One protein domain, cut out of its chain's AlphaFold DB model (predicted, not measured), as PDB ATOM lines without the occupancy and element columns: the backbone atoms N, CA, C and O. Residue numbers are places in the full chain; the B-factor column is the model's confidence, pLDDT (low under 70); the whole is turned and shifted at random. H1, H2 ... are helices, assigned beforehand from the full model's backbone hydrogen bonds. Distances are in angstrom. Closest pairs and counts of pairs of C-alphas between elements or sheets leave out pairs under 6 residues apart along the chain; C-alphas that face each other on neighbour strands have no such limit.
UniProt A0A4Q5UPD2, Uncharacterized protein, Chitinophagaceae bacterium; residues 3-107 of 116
ATOM      1  N   GLN A   3     -24.007  52.965 -26.508       84.44
ATOM      2  CA  GLN A   3     -24.988  53.781 -27.234       84.44
ATOM      3  C   GLN A   3     -24.534  54.225 -28.632       84.44
ATOM      4  O   GLN A   3     -25.354  54.691 -29.412       84.44
ATOM      5  N   PHE A   4     -23.240  54.109 -28.942       87.12
ATOM      6  CA  PHE A   4     -22.692  54.442 -30.261       87.12
ATOM      7  C   PHE A   4     -22.641  53.236 -31.207       87.12
ATOM      8  O   PHE A   4     -22.179  53.366 -32.339       87.12
ATOM      9  N   PHE A   5     -23.066  52.055 -30.751       90.19
ATOM     10  CA  PHE A   5     -23.214  50.897 -31.625       90.19
ATOM     11  C   PHE A   5     -24.442  51.080 -32.508       90.19
ATOM     12  O   PHE A   5     -25.488  51.531 -32.036       90.19
ATOM     13  N   LYS A   6     -24.311  50.723 -33.789       92.06
ATOM     14  CA  LYS A   6     -25.354  50.969 -34.792       92.06
ATOM     15  C   LYS A   6     -26.668  50.295 -34.404       92.06
ATOM     16  O   LYS A   6     -27.743  50.860 -34.572       92.06
ATOM     17  N   GLU A   7     -26.543  49.113 -33.821       93.75
ATOM     18  CA  GLU A   7     -27.612  48.247 -33.347       93.75
ATOM     19  C   GLU A   7     -28.385  48.869 -32.175       93.75
ATOM     20  O   GLU A   7     -29.561  48.570 -31.980       93.75
ATOM     21  N   ASN A   8     -27.753  49.770 -31.416       94.25
ATOM     22  CA  ASN A   8     -28.342  50.380 -30.227       94.25
ATOM     23  C   ASN A   8     -29.037  51.721 -30.502       94.25
ATOM     24  O   ASN A   8     -29.723  52.217 -29.609       94.25
ATOM     25  N   HIS A   9     -28.922  52.307 -31.702       93.44
ATOM     26  CA  HIS A   9     -29.487  53.635 -31.983       93.44
ATOM     27  C   HIS A   9     -30.993  53.718 -31.722       93.44
ATOM     28  O   HIS A   9     -31.434  54.601 -30.993       93.44
ATOM     29  N   ALA A  10     -31.779  52.769 -32.240       94.50
ATOM     30  CA  ALA A  10     -33.232  52.784 -32.069       94.50
ATOM     31  C   ALA A  10     -33.651  52.716 -30.588       94.50
ATOM     32  O   ALA A  10     -34.588  53.397 -30.169       94.50
ATOM     33  N   LEU A  11     -32.927  51.930 -29.783       93.31
ATOM     34  CA  LEU A  11     -33.158  51.816 -28.342       93.31
ATOM     35  C   LEU A  11     -32.801  53.116 -27.613       93.31
ATOM     36  O   LEU A  11     -33.540  53.557 -26.732       93.31
ATOM     37  N   VAL A  12     -31.675  53.731 -27.975       92.50
ATOM     38  CA  VAL A  12     -31.205  54.984 -27.374       92.50
ATOM     39  C   VAL A  12     -32.183  56.112 -27.683       92.50
ATOM     40  O   VAL A  12     -32.614  56.803 -26.764       92.50
ATOM     41  N   ASP A  13     -32.606  56.243 -28.938       93.94
ATOM     42  CA  ASP A  13     -33.551  57.275 -29.366       93.94
ATOM     43  C   ASP A  13     -34.898  57.143 -28.656       93.94
ATOM     44  O   ASP A  13     -35.476  58.142 -28.226       93.94
ATOM     45  N   LEU A  14     -35.407  55.917 -28.504       94.69
ATOM     46  CA  LEU A  14     -36.641  55.670 -27.762       94.69
ATOM     47  C   LEU A  14     -36.487  56.052 -26.285       94.69
ATOM     48  O   LEU A  14     -37.355  56.715 -25.719       94.69
ATOM     49  N   SER A  15     -35.362  55.670 -25.679       92.56
ATOM     50  CA  SER A  15     -35.069  55.960 -24.274       92.56
ATOM     51  C   SER A  15     -34.985  57.467 -24.022       92.56
ATOM     52  O   SER A  15     -35.571  57.955 -23.064       92.56
ATOM     53  N   LEU A  16     -34.329  58.217 -24.915       92.19
ATOM     54  CA  LEU A  16     -34.215  59.677 -24.830       92.19
ATOM     55  C   LEU A  16     -35.543  60.406 -25.086       92.19
ATOM     56  O   LEU A  16     -35.729  61.515 -24.594       92.19
ATOM     57  N   LYS A  17     -36.465  59.803 -25.848       95.19
ATOM     58  CA  LYS A  17     -37.812  60.353 -26.077       95.19
ATOM     59  C   LYS A  17     -38.747  60.155 -24.885       95.19
ATOM     60  O   LYS A  17     -39.609  60.999 -24.663       95.19
ATOM     61  N   LEU A  18     -38.626  59.033 -24.173       95.81
ATOM     62  CA  LEU A  18     -39.594  58.620 -23.148       95.81
ATOM     63  C   LEU A  18     -39.125  58.847 -21.710       95.81
ATOM     64  O   LEU A  18     -39.963  58.958 -20.817       95.81
ATOM     65  N   LEU A  19     -37.815  58.893 -21.465       94.56
ATOM     66  CA  LEU A  19     -37.251  59.018 -20.125       94.56
ATOM     67  C   LEU A  19     -36.563  60.369 -19.959       94.56
ATOM     68  O   LEU A  19     -35.794  60.810 -20.812       94.56
ATOM     69  N   ASN A  20     -36.808  61.010 -18.819       94.38
ATOM     70  CA  ASN A  20     -36.044  62.187 -18.430       94.38
ATOM     71  C   ASN A  20     -34.666  61.779 -17.875       94.38
ATOM     72  O   ASN A  20     -34.414  60.619 -17.535       94.38
ATOM     73  N   LYS A  21     -33.771  62.763 -17.779       92.56
ATOM     74  CA  LYS A  21     -32.393  62.562 -17.328       92.56
ATOM     75  C   LYS A  21     -32.314  61.940 -15.929       92.56
ATOM     76  O   LYS A  21     -31.553  60.995 -15.743       92.56
ATOM     77  N   ASP A  22     -33.122  62.420 -14.989       95.12
ATOM     78  CA  ASP A  22     -33.086  61.969 -13.595       95.12
ATOM     79  C   ASP A  22     -33.492  60.493 -13.475       95.12
ATOM     80  O   ASP A  22     -32.820  59.710 -12.807       95.12
ATOM     81  N   SER A  23     -34.533  60.074 -14.199       94.38
ATOM     82  CA  SER A  23     -34.966  58.674 -14.259       94.38
ATOM     83  C   SER A  23     -33.906  57.768 -14.893       94.38
ATOM     84  O   SER A  23     -33.698  56.649 -14.423       94.38
ATOM     85  N   ILE A  24     -33.199  58.241 -15.927       92.69
ATOM     86  CA  ILE A  24     -32.089  57.494 -16.541       92.69
ATOM     87  C   ILE A  24     -30.940  57.322 -15.541       92.69
ATOM     88  O   ILE A  24     -30.404  56.222 -15.401       92.69
ATOM     89  N   GLU A  25     -30.548  58.387 -14.841       92.94
ATOM     90  CA  GLU A  25     -29.465  58.344 -13.851       92.94
ATOM     91  C   GLU A  25     -29.816  57.452 -12.652       92.94
ATOM     92  O   GLU A  25     -28.979  56.664 -12.191       92.94
ATOM     93  N   GLN A  26     -31.067  57.513 -12.189       93.19
ATOM     94  CA  GLN A  26     -31.587  56.627 -11.154       93.19
ATOM     95  C   GLN A  26     -31.514  55.163 -11.603       93.19
ATOM     96  O   GLN A  26     -30.904  54.346 -10.912       93.19
ATOM     97  N   TYR A  27     -32.038  54.841 -12.789       93.56
ATOM     98  CA  TYR A  27     -32.005  53.481 -13.328       93.56
ATOM     99  C   TYR A  27     -30.570  52.945 -13.458       93.56
ATOM    100  O   TYR A  27     -30.269  51.833 -13.030       93.56
ATOM    101  N   GLN A  28     -29.635  53.754 -13.969       91.56
ATOM    102  CA  GLN A  28     -28.221  53.363 -14.047       91.56
ATOM    103  C   GLN A  28     -27.613  53.068 -12.668       91.56
ATOM    104  O   GLN A  28     -26.748  52.195 -12.543       91.56
ATOM    105  N   THR A  29     -28.033  53.800 -11.636       91.75
ATOM    106  CA  THR A  29     -27.577  53.590 -10.257       91.75
ATOM    107  C   THR A  29     -28.150  52.298  -9.674       91.75
ATOM    108  O   THR A  29     -27.405  51.505  -9.086       91.75
ATOM    109  N   GLU A  30     -29.440  52.043  -9.889       93.75
ATOM    110  CA  GLU A  30     -30.121  50.811  -9.480       93.75
ATOM    111  C   GLU A  30     -29.501  49.580 -10.152       93.75
ATOM    112  O   GLU A  30     -29.110  48.634  -9.464       93.75
ATOM    113  N   GLU A  31     -29.279  49.622 -11.469       94.31
ATOM    114  CA  GLU A  31     -28.635  48.536 -12.217       94.31
ATOM    115  C   GLU A  31     -27.219  48.250 -11.710       94.31
ATOM    116  O   GLU A  31     -26.853  47.099 -11.467       94.31
ATOM    117  N   ARG A  32     -26.402  49.284 -11.467       92.44
ATOM    118  CA  ARG A  32     -25.048  49.083 -10.919       92.44
ATOM    119  C   ARG A  32     -25.074  48.476  -9.518       92.44
ATOM    120  O   ARG A  32     -24.183  47.687  -9.186       92.44
ATOM    121  N   THR A  33     -26.066  48.829  -8.708       92.94
ATOM    122  CA  THR A  33     -26.273  48.244  -7.377       92.94
ATOM    123  C   THR A  33     -26.656  46.770  -7.496       92.94
ATOM    124  O   THR A  33     -26.047  45.914  -6.849       92.94
ATOM    125  N   LEU A  34     -27.591  46.448  -8.393       94.38
ATOM    126  CA  LEU A  34     -28.033  45.083  -8.657       94.38
ATOM    127  C   LEU A  34     -26.893  44.202  -9.186       94.38
ATOM    128  O   LEU A  34     -26.704  43.077  -8.716       94.38
ATOM    129  N   VAL A  35     -26.084  44.713 -10.117       94.06
ATOM    130  CA  VAL A  35     -24.898  44.017 -10.637       94.06
ATOM    131  C   VAL A  35     -23.880  43.760  -9.526       94.06
ATOM    132  O   VAL A  35     -23.355  42.649  -9.427       94.06
ATOM    133  N   ALA A  36     -23.617  44.738  -8.654       93.31
ATOM    134  CA  ALA A  36     -22.712  44.551  -7.521       93.31
ATOM    135  C   ALA A  36     -23.219  43.472  -6.549       93.31
ATOM    136  O   ALA A  36     -22.436  42.630  -6.103       93.31
ATOM    137  N   PHE A  37     -24.525  43.441  -6.272       92.19
ATOM    138  CA  PHE A  37     -25.135  42.399  -5.448       92.19
ATOM    139  C   PHE A  37     -25.006  41.010  -6.085       92.19
ATOM    140  O   PHE A  37     -24.596  40.063  -5.413       92.19
ATOM    141  N   ARG A  38     -25.279  40.886  -7.392       93.38
ATOM    142  CA  ARG A  38     -25.105  39.629  -8.146       93.38
ATOM    143  C   ARG A  38     -23.655  39.148  -8.131       93.38
ATOM    144  O   ARG A  38     -23.398  37.962  -7.942       93.38
ATOM    145  N   LEU A  39     -22.700  40.063  -8.284       92.38
ATOM    146  CA  LEU A  39     -21.276  39.747  -8.198       92.38
ATOM    147  C   LEU A  39     -20.900  39.224  -6.806       92.38
ATOM    148  O   LEU A  39     -20.162  38.246  -6.689       92.38
ATOM    149  N   ALA A  40     -21.421  39.854  -5.751       90.06
ATOM    150  CA  ALA A  40     -21.177  39.444  -4.375       90.06
ATOM    151  C   ALA A  40     -21.806  38.076  -4.057       90.06
ATOM    152  O   ALA A  40     -21.152  37.231  -3.442       90.06
ATOM    153  N   SER A  41     -23.042  37.830  -4.502       91.94
ATOM    154  CA  SER A  41     -23.739  36.559  -4.274       91.94
ATOM    155  C   SER A  41     -23.109  35.401  -5.056       91.94
ATOM    156  O   SER A  41     -23.002  34.293  -4.534       91.94
ATOM    157  N   ALA A  42     -22.601  35.662  -6.263       94.62
ATOM    158  CA  ALA A  42     -21.931  34.678  -7.110       94.62
ATOM    159  C   ALA A  42     -20.392  34.705  -7.003       94.62
ATOM    160  O   ALA A  42     -19.713  34.171  -7.882       94.62
ATOM    161  N   ARG A  43     -19.817  35.292  -5.940       91.19
ATOM    162  CA  ARG A  43     -18.376  35.608  -5.847       91.19
ATOM    163  C   ARG A  43     -17.455  34.447  -6.215       91.19
ATOM    164  O   ARG A  43     -16.505  34.650  -6.963       91.19
ATOM    165  N   TYR A  44     -17.710  33.244  -5.701       93.88
ATOM    166  CA  TYR A  44     -16.860  32.079  -5.978       93.88
ATOM    167  C   TYR A  44     -16.924  31.643  -7.443       93.88
ATOM    168  O   TYR A  44     -15.888  31.363  -8.038       93.88
ATOM    169  N   ARG A  45     -18.123  31.647  -8.038       96.69
ATOM    170  CA  ARG A  45     -18.321  31.306  -9.453       96.69
ATOM    171  C   ARG A  45     -17.662  32.333 -10.368       96.69
ATOM    172  O   ARG A  45     -16.950  31.954 -11.287       96.69
ATOM    173  N   ILE A  46     -17.846  33.624 -10.079       95.38
ATOM    174  CA  ILE A  46     -17.215  34.691 -10.864       95.38
ATOM    175  C   ILE A  46     -15.696  34.669 -10.703       95.38
ATOM    176  O   ILE A  46     -14.992  34.833 -11.692       95.38
ATOM    177  N   LYS A  47     -15.177  34.421  -9.494       95.12
ATOM    178  CA  LYS A  47     -13.733  34.271  -9.282       95.12
ATOM    179  C   LYS A  47     -13.176  33.136 -10.145       95.12
ATOM    180  O   LYS A  47     -12.244  33.378 -10.895       95.12
ATOM    181  N   ALA A  48     -13.780  31.949 -10.080       97.31
ATOM    182  CA  ALA A  48     -13.337  30.800 -10.868       97.31
ATOM    183  C   ALA A  48     -13.344  31.099 -12.376       97.31
ATOM    184  O   ALA A  48     -12.371  30.804 -13.062       97.31
ATOM    185  N   LEU A  49     -14.400  31.748 -12.878       97.19
ATOM    186  CA  LEU A  49     -14.480  32.158 -14.279       97.19
ATOM    187  C   LEU A  49     -13.372  33.152 -14.654       97.19
ATOM    188  O   LEU A  49     -12.692  32.958 -15.655       97.19
ATOM    189  N   LEU A  50     -13.167  34.201 -13.852       96.94
ATOM    190  CA  LEU A  50     -12.130  35.200 -14.118       96.94
ATOM    191  C   LEU A  50     -10.727  34.593 -14.063       96.94
ATOM    192  O   LEU A  50      -9.896  34.957 -14.886       96.94
ATOM    193  N   ASP A  51     -10.469  33.673 -13.133       96.69
ATOM    194  CA  ASP A  51      -9.179  32.991 -13.022       96.69
ATOM    195  C   ASP A  51      -8.905  32.159 -14.296       96.69
ATOM    196  O   ASP A  51      -7.820  32.263 -14.866       96.69
ATOM    197  N   ILE A  52      -9.901  31.448 -14.841       97.69
ATOM    198  CA  ILE A  52      -9.775  30.757 -16.142       97.69
ATOM    199  C   ILE A  52      -9.490  31.758 -17.269       97.69
ATOM    200  O   ILE A  52      -8.527  31.601 -18.017       97.69
ATOM    201  N   MET A  53     -10.280  32.833 -17.352       97.62
ATOM    202  CA  MET A  53     -10.116  33.866 -18.381       97.62
ATOM    203  C   MET A  53      -8.763  34.587 -18.310       97.62
ATOM    204  O   MET A  53      -8.368  35.230 -19.282       97.62
ATOM    205  N   THR A  54      -8.081  34.564 -17.158       96.38
ATOM    206  CA  THR A  54      -6.762  35.197 -17.025       96.38
ATOM    207  C   THR A  54      -5.649  34.399 -17.694       96.38
ATOM    208  O   THR A  54      -4.673  35.011 -18.121       96.38
ATOM    209  N   VAL A  55      -5.814  33.078 -17.808       96.06
ATOM    210  CA  VAL A  55      -4.840  32.154 -18.411       96.06
ATOM    211  C   VAL A  55      -5.188  31.847 -19.872       96.06
ATOM    212  O   VAL A  55      -4.301  31.565 -20.672       96.06
ATOM    213  N   ASP A  56      -6.469  31.918 -20.232       96.38
ATOM    214  CA  ASP A  56      -6.946  31.624 -21.581       96.38
ATOM    215  C   ASP A  56      -6.658  32.748 -22.601       96.38
ATOM    216  O   ASP A  56      -6.655  33.943 -22.284       96.38
ATOM    217  N   THR A  57      -6.470  32.367 -23.867       96.06
ATOM    218  CA  THR A  57      -6.260  33.295 -24.989       96.06
ATOM    219  C   THR A  57      -7.589  33.613 -25.673       96.06
ATOM    220  O   THR A  57      -7.925  33.083 -26.727       96.06
ATOM    221  N   ILE A  58      -8.355  34.522 -25.068       96.81
ATOM    222  CA  ILE A  58      -9.701  34.911 -25.538       96.81
ATOM    223  C   ILE A  58      -9.652  35.880 -26.734       96.81
ATOM    224  O   ILE A  58     -10.610  36.010 -27.494       96.81
ATOM    225  N   SER A  59      -8.553  36.620 -26.887       96.88
ATOM    226  CA  SER A  59      -8.400  37.655 -27.913       96.88
ATOM    227  C   SER A  59      -6.946  37.782 -28.358       96.88
ATOM    228  O   SER A  59      -6.051  37.190 -27.755       96.88
ATOM    229  N   THR A  60      -6.699  38.570 -29.405       97.50
ATOM    230  CA  THR A  60      -5.343  38.814 -29.899       97.50
ATOM    231  C   THR A  60      -4.576  39.779 -28.985       97.50
ATOM    232  O   THR A  60      -5.189  40.670 -28.383       97.50
ATOM    233  N   PRO A  61      -3.235  39.670 -28.910       96.56
ATOM    234  CA  PRO A  61      -2.409  40.595 -28.131       96.56
ATOM    235  C   PRO A  61      -2.658  42.066 -28.486       96.56
ATOM    236  O   PRO A  61      -2.766  42.907 -27.594       96.56
ATOM    237  N   ASP A  62      -2.835  42.373 -29.773       97.88
ATOM    238  CA  ASP A  62      -3.103  43.735 -30.248       97.88
ATOM    239  C   ASP A  62      -4.404  44.298 -29.677       97.88
ATOM    240  O   ASP A  62      -4.441  45.437 -29.215       97.88
ATOM    241  N   LYS A  63      -5.471  43.492 -29.642       97.56
ATOM    242  CA  LYS A  63      -6.770  43.916 -29.105       97.56
ATOM    243  C   LYS A  63      -6.753  44.058 -27.590       97.56
ATOM    244  O   LYS A  63      -7.374  44.979 -27.064       97.56
ATOM    245  N   VAL A  64      -6.008  43.204 -26.892       97.88
ATOM    246  CA  VAL A  64      -5.784  43.326 -25.444       97.88
ATOM    247  C   VAL A  64      -5.022  44.618 -25.127       97.88
ATOM    248  O   VAL A  64      -5.434  45.382 -24.252       97.88
ATOM    249  N   ASN A  65      -3.945  44.902 -25.865       97.75
ATOM    250  CA  ASN A  65      -3.145  46.113 -25.685       97.75
ATOM    251  C   ASN A  65      -3.917  47.386 -26.051       97.75
ATOM    252  O   ASN A  65      -3.848  48.367 -25.316       97.75
ATOM    253  N   GLN A  66      -4.694  47.356 -27.133       97.81
ATOM    254  CA  GLN A  66      -5.576  48.457 -27.508       97.81
ATOM    255  C   GLN A  66      -6.592  48.742 -26.391       97.81
ATOM    256  O   GLN A  66      -6.681  49.863 -25.895       97.81
ATOM    257  N   LEU A  67      -7.324  47.718 -25.943       96.88
ATOM    258  CA  LEU A  67      -8.403  47.896 -24.976       96.88
ATOM    259  C   LEU A  67      -7.899  48.396 -23.617       96.88
ATOM    260  O   LEU A  67      -8.534  49.254 -23.003       96.88
ATOM    261  N   LYS A  68      -6.769  47.876 -23.120       97.06
ATOM    262  CA  LYS A  68      -6.231  48.327 -21.829       97.06
ATOM    263  C   LYS A  68      -5.776  49.789 -21.876       97.06
ATOM    264  O   LYS A  68      -5.919  50.491 -20.876       97.06
ATOM    265  N   GLU A  69      -5.271  50.247 -23.024       97.19
ATOM    266  CA  GLU A  69      -4.889  51.642 -23.247       97.19
ATOM    267  C   GLU A  69      -6.114  52.553 -23.275       97.19
ATOM    268  O   GLU A  69      -6.193  53.519 -22.519       97.19
ATOM    269  N   GLU A  70      -7.106  52.200 -24.091       95.94
ATOM    270  CA  GLU A  70      -8.347  52.962 -24.220       95.94
ATOM    271  C   GLU A  70      -9.089  53.053 -22.882       95.94
ATOM    272  O   GLU A  70      -9.598  54.114 -22.526       95.94
ATOM    273  N   LEU A  71      -9.111  51.975 -22.090       96.19
ATOM    274  CA  LEU A  71      -9.700  51.996 -20.749       96.19
ATOM    275  C   LEU A  71      -8.897  52.860 -19.775       96.19
ATOM    276  O   LEU A  71      -9.493  53.574 -18.967       96.19
ATOM    277  N   TYR A  72      -7.566  52.827 -19.841       96.44
ATOM    278  CA  TYR A  72      -6.727  53.704 -19.029       96.44
ATOM    279  C   TYR A  72      -7.024  55.183 -19.315       96.44
ATOM    280  O   TYR A  72      -7.285  55.944 -18.380       96.44
ATOM    281  N   GLN A  73      -7.084  55.559 -20.593       95.81
ATOM    282  CA  GLN A  73      -7.430  56.911 -21.035       95.81
ATOM    283  C   GLN A  73      -8.873  57.285 -20.667       95.81
ATOM    284  O   GLN A  73      -9.123  58.368 -20.140       95.81
ATOM    285  N   PHE A  74      -9.828  56.368 -20.854       93.62
ATOM    286  CA  PHE A  74     -11.238  56.575 -20.510       93.62
ATOM    287  C   PHE A  74     -11.437  56.920 -19.029       93.62
ATOM    288  O   PHE A  74     -12.229  57.799 -18.690       93.62
ATOM    289  N   TYR A  75     -10.685  56.277 -18.132       93.12
ATOM    290  CA  TYR A  75     -10.688  56.606 -16.704       93.12
ATOM    291  C   TYR A  75      -9.732  57.755 -16.338       93.12
ATOM    292  O   TYR A  75      -9.317  57.862 -15.179       93.12
ATOM    293  N   GLN A  76      -9.422  58.634 -17.295       93.19
ATOM    294  CA  GLN A  76      -8.591  59.829 -17.124       93.19
ATOM    295  C   GLN A  76      -7.202  59.509 -16.567       93.19
ATOM    296  O   GLN A  76      -6.699  60.241 -15.718       93.19
ATOM    297  N   GLU A  77      -6.622  58.374 -16.962       91.12
ATOM    298  CA  GLU A  77      -5.260  57.971 -16.586       91.12
ATOM    299  C   GLU A  77      -5.055  57.724 -15.075       91.12
ATOM    300  O   GLU A  77      -3.942  57.527 -14.587       91.12
ATOM    301  N   LYS A  78      -6.149  57.658 -14.302       87.81
ATOM    302  CA  LYS A  78      -6.113  57.533 -12.833       87.81
ATOM    303  C   LYS A  78      -5.863  56.113 -12.338       87.81
ATOM    304  O   LYS A  78      -5.431  55.926 -11.203       87.81
ATOM    305  N   ASN A  79      -6.178  55.097 -13.143       90.44
ATOM    306  CA  ASN A  79      -6.061  53.700 -12.734       90.44
ATOM    307  C   ASN A  79      -4.977  52.972 -13.538       90.44
ATOM    308  O   ASN A  79      -5.260  52.271 -14.509       90.44
ATOM    309  N   MET A  80      -3.735  53.084 -13.060       93.06
ATOM    310  CA  MET A  80      -2.564  52.374 -13.597       93.06
ATOM    311  C   MET A  80      -2.723  50.846 -13.625       93.06
ATOM    312  O   MET A  80      -1.941  50.161 -14.281       93.06
ATOM    313  N   GLY A  81      -3.726  50.294 -12.935       94.25
ATOM    314  CA  GLY A  81      -4.044  48.873 -12.973       94.25
ATOM    315  C   GLY A  81      -4.318  48.352 -14.385       94.25
ATOM    316  O   GLY A  81      -3.910  47.237 -14.682       94.25
ATOM    317  N   PHE A  82      -4.917  49.156 -15.274       96.69
ATOM    318  CA  PHE A  82      -5.174  48.742 -16.661       96.69
ATOM    319  C   PHE A  82      -3.883  48.518 -17.460       96.69
ATOM    320  O   PHE A  82      -3.770  47.534 -18.184       96.69
ATOM    321  N   LYS A  83      -2.862  49.365 -17.279       95.38
ATOM    322  CA  LYS A  83      -1.564  49.227 -17.970       95.38
ATOM    323  C   LYS A  83      -0.843  47.922 -17.622       95.38
ATOM    324  O   LYS A  83      -0.070  47.421 -18.431       95.38
ATOM    325  N   ARG A  84      -1.115  47.378 -16.431       95.44
ATOM    326  CA  ARG A  84      -0.539  46.127 -15.919       95.44
ATOM    327  C   ARG A  84      -1.310  44.879 -16.356       95.44
ATOM    328  O   ARG A  84      -0.939  43.792 -15.934       95.44
ATOM    329  N   CYS A  85      -2.378  45.016 -17.141       96.88
ATOM    330  CA  CYS A  85      -3.094  43.870 -17.689       96.88
ATOM    331  C   CYS A  85      -2.364  43.304 -18.922       96.88
ATOM    332  O   CYS A  85      -1.919  44.044 -19.808       96.88
ATOM    333  N   HIS A  86      -2.299  41.980 -18.979       96.12
ATOM    334  CA  HIS A  86      -1.675  41.157 -20.011       96.12
ATOM    335  C   HIS A  86      -2.681  40.220 -20.692       96.12
ATOM    336  O   HIS A  86      -2.421  39.781 -21.808       96.12
ATOM    337  N   SER A  87      -3.836  39.949 -20.073       97.25
ATOM    338  CA  SER A  87      -4.901  39.134 -20.673       97.25
ATOM    339  C   SER A  87      -6.282  39.787 -20.601       97.25
ATOM    340  O   SER A  87      -6.532  40.727 -19.839       97.25
ATOM    341  N   MET A  88      -7.215  39.268 -21.404       97.50
ATOM    342  CA  MET A  88      -8.597  39.752 -21.419       97.50
ATOM    343  C   MET A  88      -9.283  39.555 -20.058       97.50
ATOM    344  O   MET A  88      -9.999  40.444 -19.596       97.50
ATOM    345  N   GLY A  89      -9.023  38.434 -19.374       97.38
ATOM    346  CA  GLY A  89      -9.550  38.192 -18.029       97.38
ATOM    347  C   GLY A  89      -9.099  39.240 -17.011       97.38
ATOM    348  O   GLY A  89      -9.912  39.724 -16.219       97.38
ATOM    349  N   GLU A  90      -7.833  39.662 -17.063       97.44
ATOM    350  CA  GLU A  90      -7.315  40.720 -16.189       97.44
ATOM    351  C   GLU A  90      -7.972  42.076 -16.465       97.44
ATOM    352  O   GLU A  90      -8.348  42.774 -15.518       97.44
ATOM    353  N   ILE A  91      -8.174  42.427 -17.742       97.69
ATOM    354  CA  ILE A  91      -8.860  43.667 -18.133       97.69
ATOM    355  C   ILE A  91     -10.293  43.679 -17.596       97.69
ATOM    356  O   ILE A  91     -10.708  44.655 -16.964       97.69
ATOM    357  N   VAL A  92     -11.048  42.594 -17.800       96.75
ATOM    358  CA  VAL A  92     -12.436  42.480 -17.327       96.75
ATOM    359  C   VAL A  92     -12.493  42.573 -15.803       96.75
ATOM    360  O   VAL A  92     -13.285  43.344 -15.259       96.75
ATOM    361  N   LYS A  93     -11.611  41.858 -15.095       95.81
ATOM    362  CA  LYS A  93     -11.507  41.912 -13.628       95.81
ATOM    363  C   LYS A  93     -11.212  43.329 -13.129       95.81
ATOM    364  O   LYS A  93     -11.858  43.793 -12.186       95.81
ATOM    365  N   MET A  94     -10.272  44.032 -13.766       96.25
ATOM    366  CA  MET A  94      -9.940  45.421 -13.438       96.25
ATOM    367  C   MET A  94     -11.125  46.358 -13.697       96.25
ATOM    368  O   MET A  94     -11.449  47.190 -12.846       96.25
ATOM    369  N   ASN A  95     -11.815  46.193 -14.828       95.50
ATOM    370  CA  ASN A  95     -12.966  47.017 -15.178       95.50
ATOM    371  C   ASN A  95     -14.139  46.814 -14.208       95.50
ATOM    372  O   ASN A  95     -14.699  47.796 -13.724       95.50
ATOM    373  N   LEU A  96     -14.460  45.569 -13.843       94.06
ATOM    374  CA  LEU A  96     -15.493  45.271 -12.845       94.06
ATOM    375  C   LEU A  96     -15.174  45.936 -11.502       94.06
ATOM    376  O   LEU A  96     -16.039  46.589 -10.912       94.06
ATOM    377  N   LYS A  97     -13.916  45.840 -11.045       92.06
ATOM    378  CA  LYS A  97     -13.462  46.506  -9.817       92.06
ATOM    379  C   LYS A  97     -13.612  48.023  -9.917       92.06
ATOM    380  O   LYS A  97     -14.124  48.634  -8.984       92.06
ATOM    381  N   GLN A  98     -13.191  48.629 -11.026       92.88
ATOM    382  CA  GLN A  98     -13.271  50.073 -11.247       92.88
ATOM    383  C   GLN A  98     -14.727  50.571 -11.291       92.88
ATOM    384  O   GLN A  98     -15.068  51.551 -10.631       92.88
ATOM    385  N   THR A  99     -15.590  49.879 -12.036       91.56
ATOM    386  CA  THR A  99     -16.981  50.273 -12.306       91.56
ATOM    387  C   THR A  99     -17.892  50.096 -11.092       91.56
ATOM    388  O   THR A  99     -18.796  50.908 -10.881       91.56
ATOM    389  N   LEU A 100     -17.658  49.058 -10.282       91.75
ATOM    390  CA  LEU A 100     -18.534  48.683  -9.168       91.75
ATOM    391  C   LEU A 100     -17.974  49.059  -7.792       91.75
ATOM    392  O   LEU A 100     -18.650  48.821  -6.794       91.75
ATOM    393  N   ARG A 101     -16.781  49.674  -7.713       88.19
ATOM    394  CA  ARG A 101     -16.092  50.003  -6.449       88.19
ATOM    395  C   ARG A 101     -17.014  50.631  -5.407       88.19
ATOM    396  O   ARG A 101     -17.048  50.161  -4.278       88.19
ATOM    397  N   LYS A 102     -17.760  51.676  -5.787       87.44
ATOM    398  CA  LYS A 102     -18.662  52.398  -4.875       87.44
ATOM    399  C   LYS A 102     -19.749  51.478  -4.310       87.44
ATOM    400  O   LYS A 102     -19.936  51.442  -3.104       87.44
ATOM    401  N   ASN A 103     -20.395  50.686  -5.167       89.81
ATOM    402  CA  ASN A 103     -21.490  49.797  -4.771       89.81
ATOM    403  C   ASN A 103     -21.002  48.620  -3.919       89.81
ATOM    404  O   ASN A 103     -21.659  48.241  -2.960       89.81
ATOM    405  N   LEU A 104     -19.825  48.067  -4.226       83.62
ATOM    406  CA  LEU A 104     -19.245  46.967  -3.452       83.62
ATOM    407  C   LEU A 104     -18.884  47.383  -2.017       83.62
ATOM    408  O   LEU A 104     -18.994  46.560  -1.113       83.62
ATOM    409  N   LEU A 105     -18.493  48.644  -1.794       82.81
ATOM    410  CA  LEU A 105     -18.216  49.179  -0.451       82.81
ATOM    411  C   LEU A 105     -19.473  49.283   0.425       82.81
ATOM    412  O   LEU A 105     -19.356  49.264   1.648       82.81
ATOM    413  N   LEU A 106     -20.654  49.380  -0.189       82.06
ATOM    414  CA  LEU A 106     -21.940  49.491   0.503       82.06
ATOM    415  C   LEU A 106     -22.526  48.127   0.896       82.06
ATOM    416  O   LEU A 106     -23.499  48.076   1.641       82.06
ATOM    417  N   ILE A 107     -21.953  47.014   0.418       78.75
ATOM    418  CA  ILE A 107     -22.438  45.667   0.734       78.75
ATOM    419  C   ILE A 107     -21.818  45.211   2.073       78.75
ATOM    420  O   ILE A 107     -20.614  44.938   2.122       78.75
TER     421      ILE A 107
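Overview. This is residues 3 to 107 of the 116 residues of an uncharacterized protein of Chitinophagaceae bacterium (UniProt A0A4Q5UPD2). H5, kinked near residue 99, runs through the middle of a loose set of helices and packs on H3 and on residues 32 to 40 of H2. H1 lies off toward the other end of H2, touching no helix. The printed part has 105 residues with five named helices, H1 to H5 in order; it is all helix and loose, radius of gyration of the C-alphas 16.1 A, spans 44 by 33 by 26 A.

Along the chain. H1, residues 6 to 18, begins at C-alpha 6 (-25.354, 50.969, -34.792). H2, residues 21 to 41, is 30.4 A long; H3 is residues 43 to 55, H4 61 to 74. H5, residues 88 to 105, 24.9 A, ends at C-alpha 105 (-18.216, 49.179, -0.451).

Arrangement. H5 touches H3, closest C-alphas Thr 54 and Gly 89, 4.2 A, and H2, Thr 33 and Asn 103, 5.7 A. It only just touches H4, with 3 pairs of C-alphas within 8 A. Every O i to N i+4 pair is within hydrogen-bond range in H2 and H4; H1 has 7 of 9, H3 8 of 9, H5 12 of 14.

Size, cuts and confidence. The printed part has no cut; link H4 to H5 is long. No printed residue is under 70 in pLDDT.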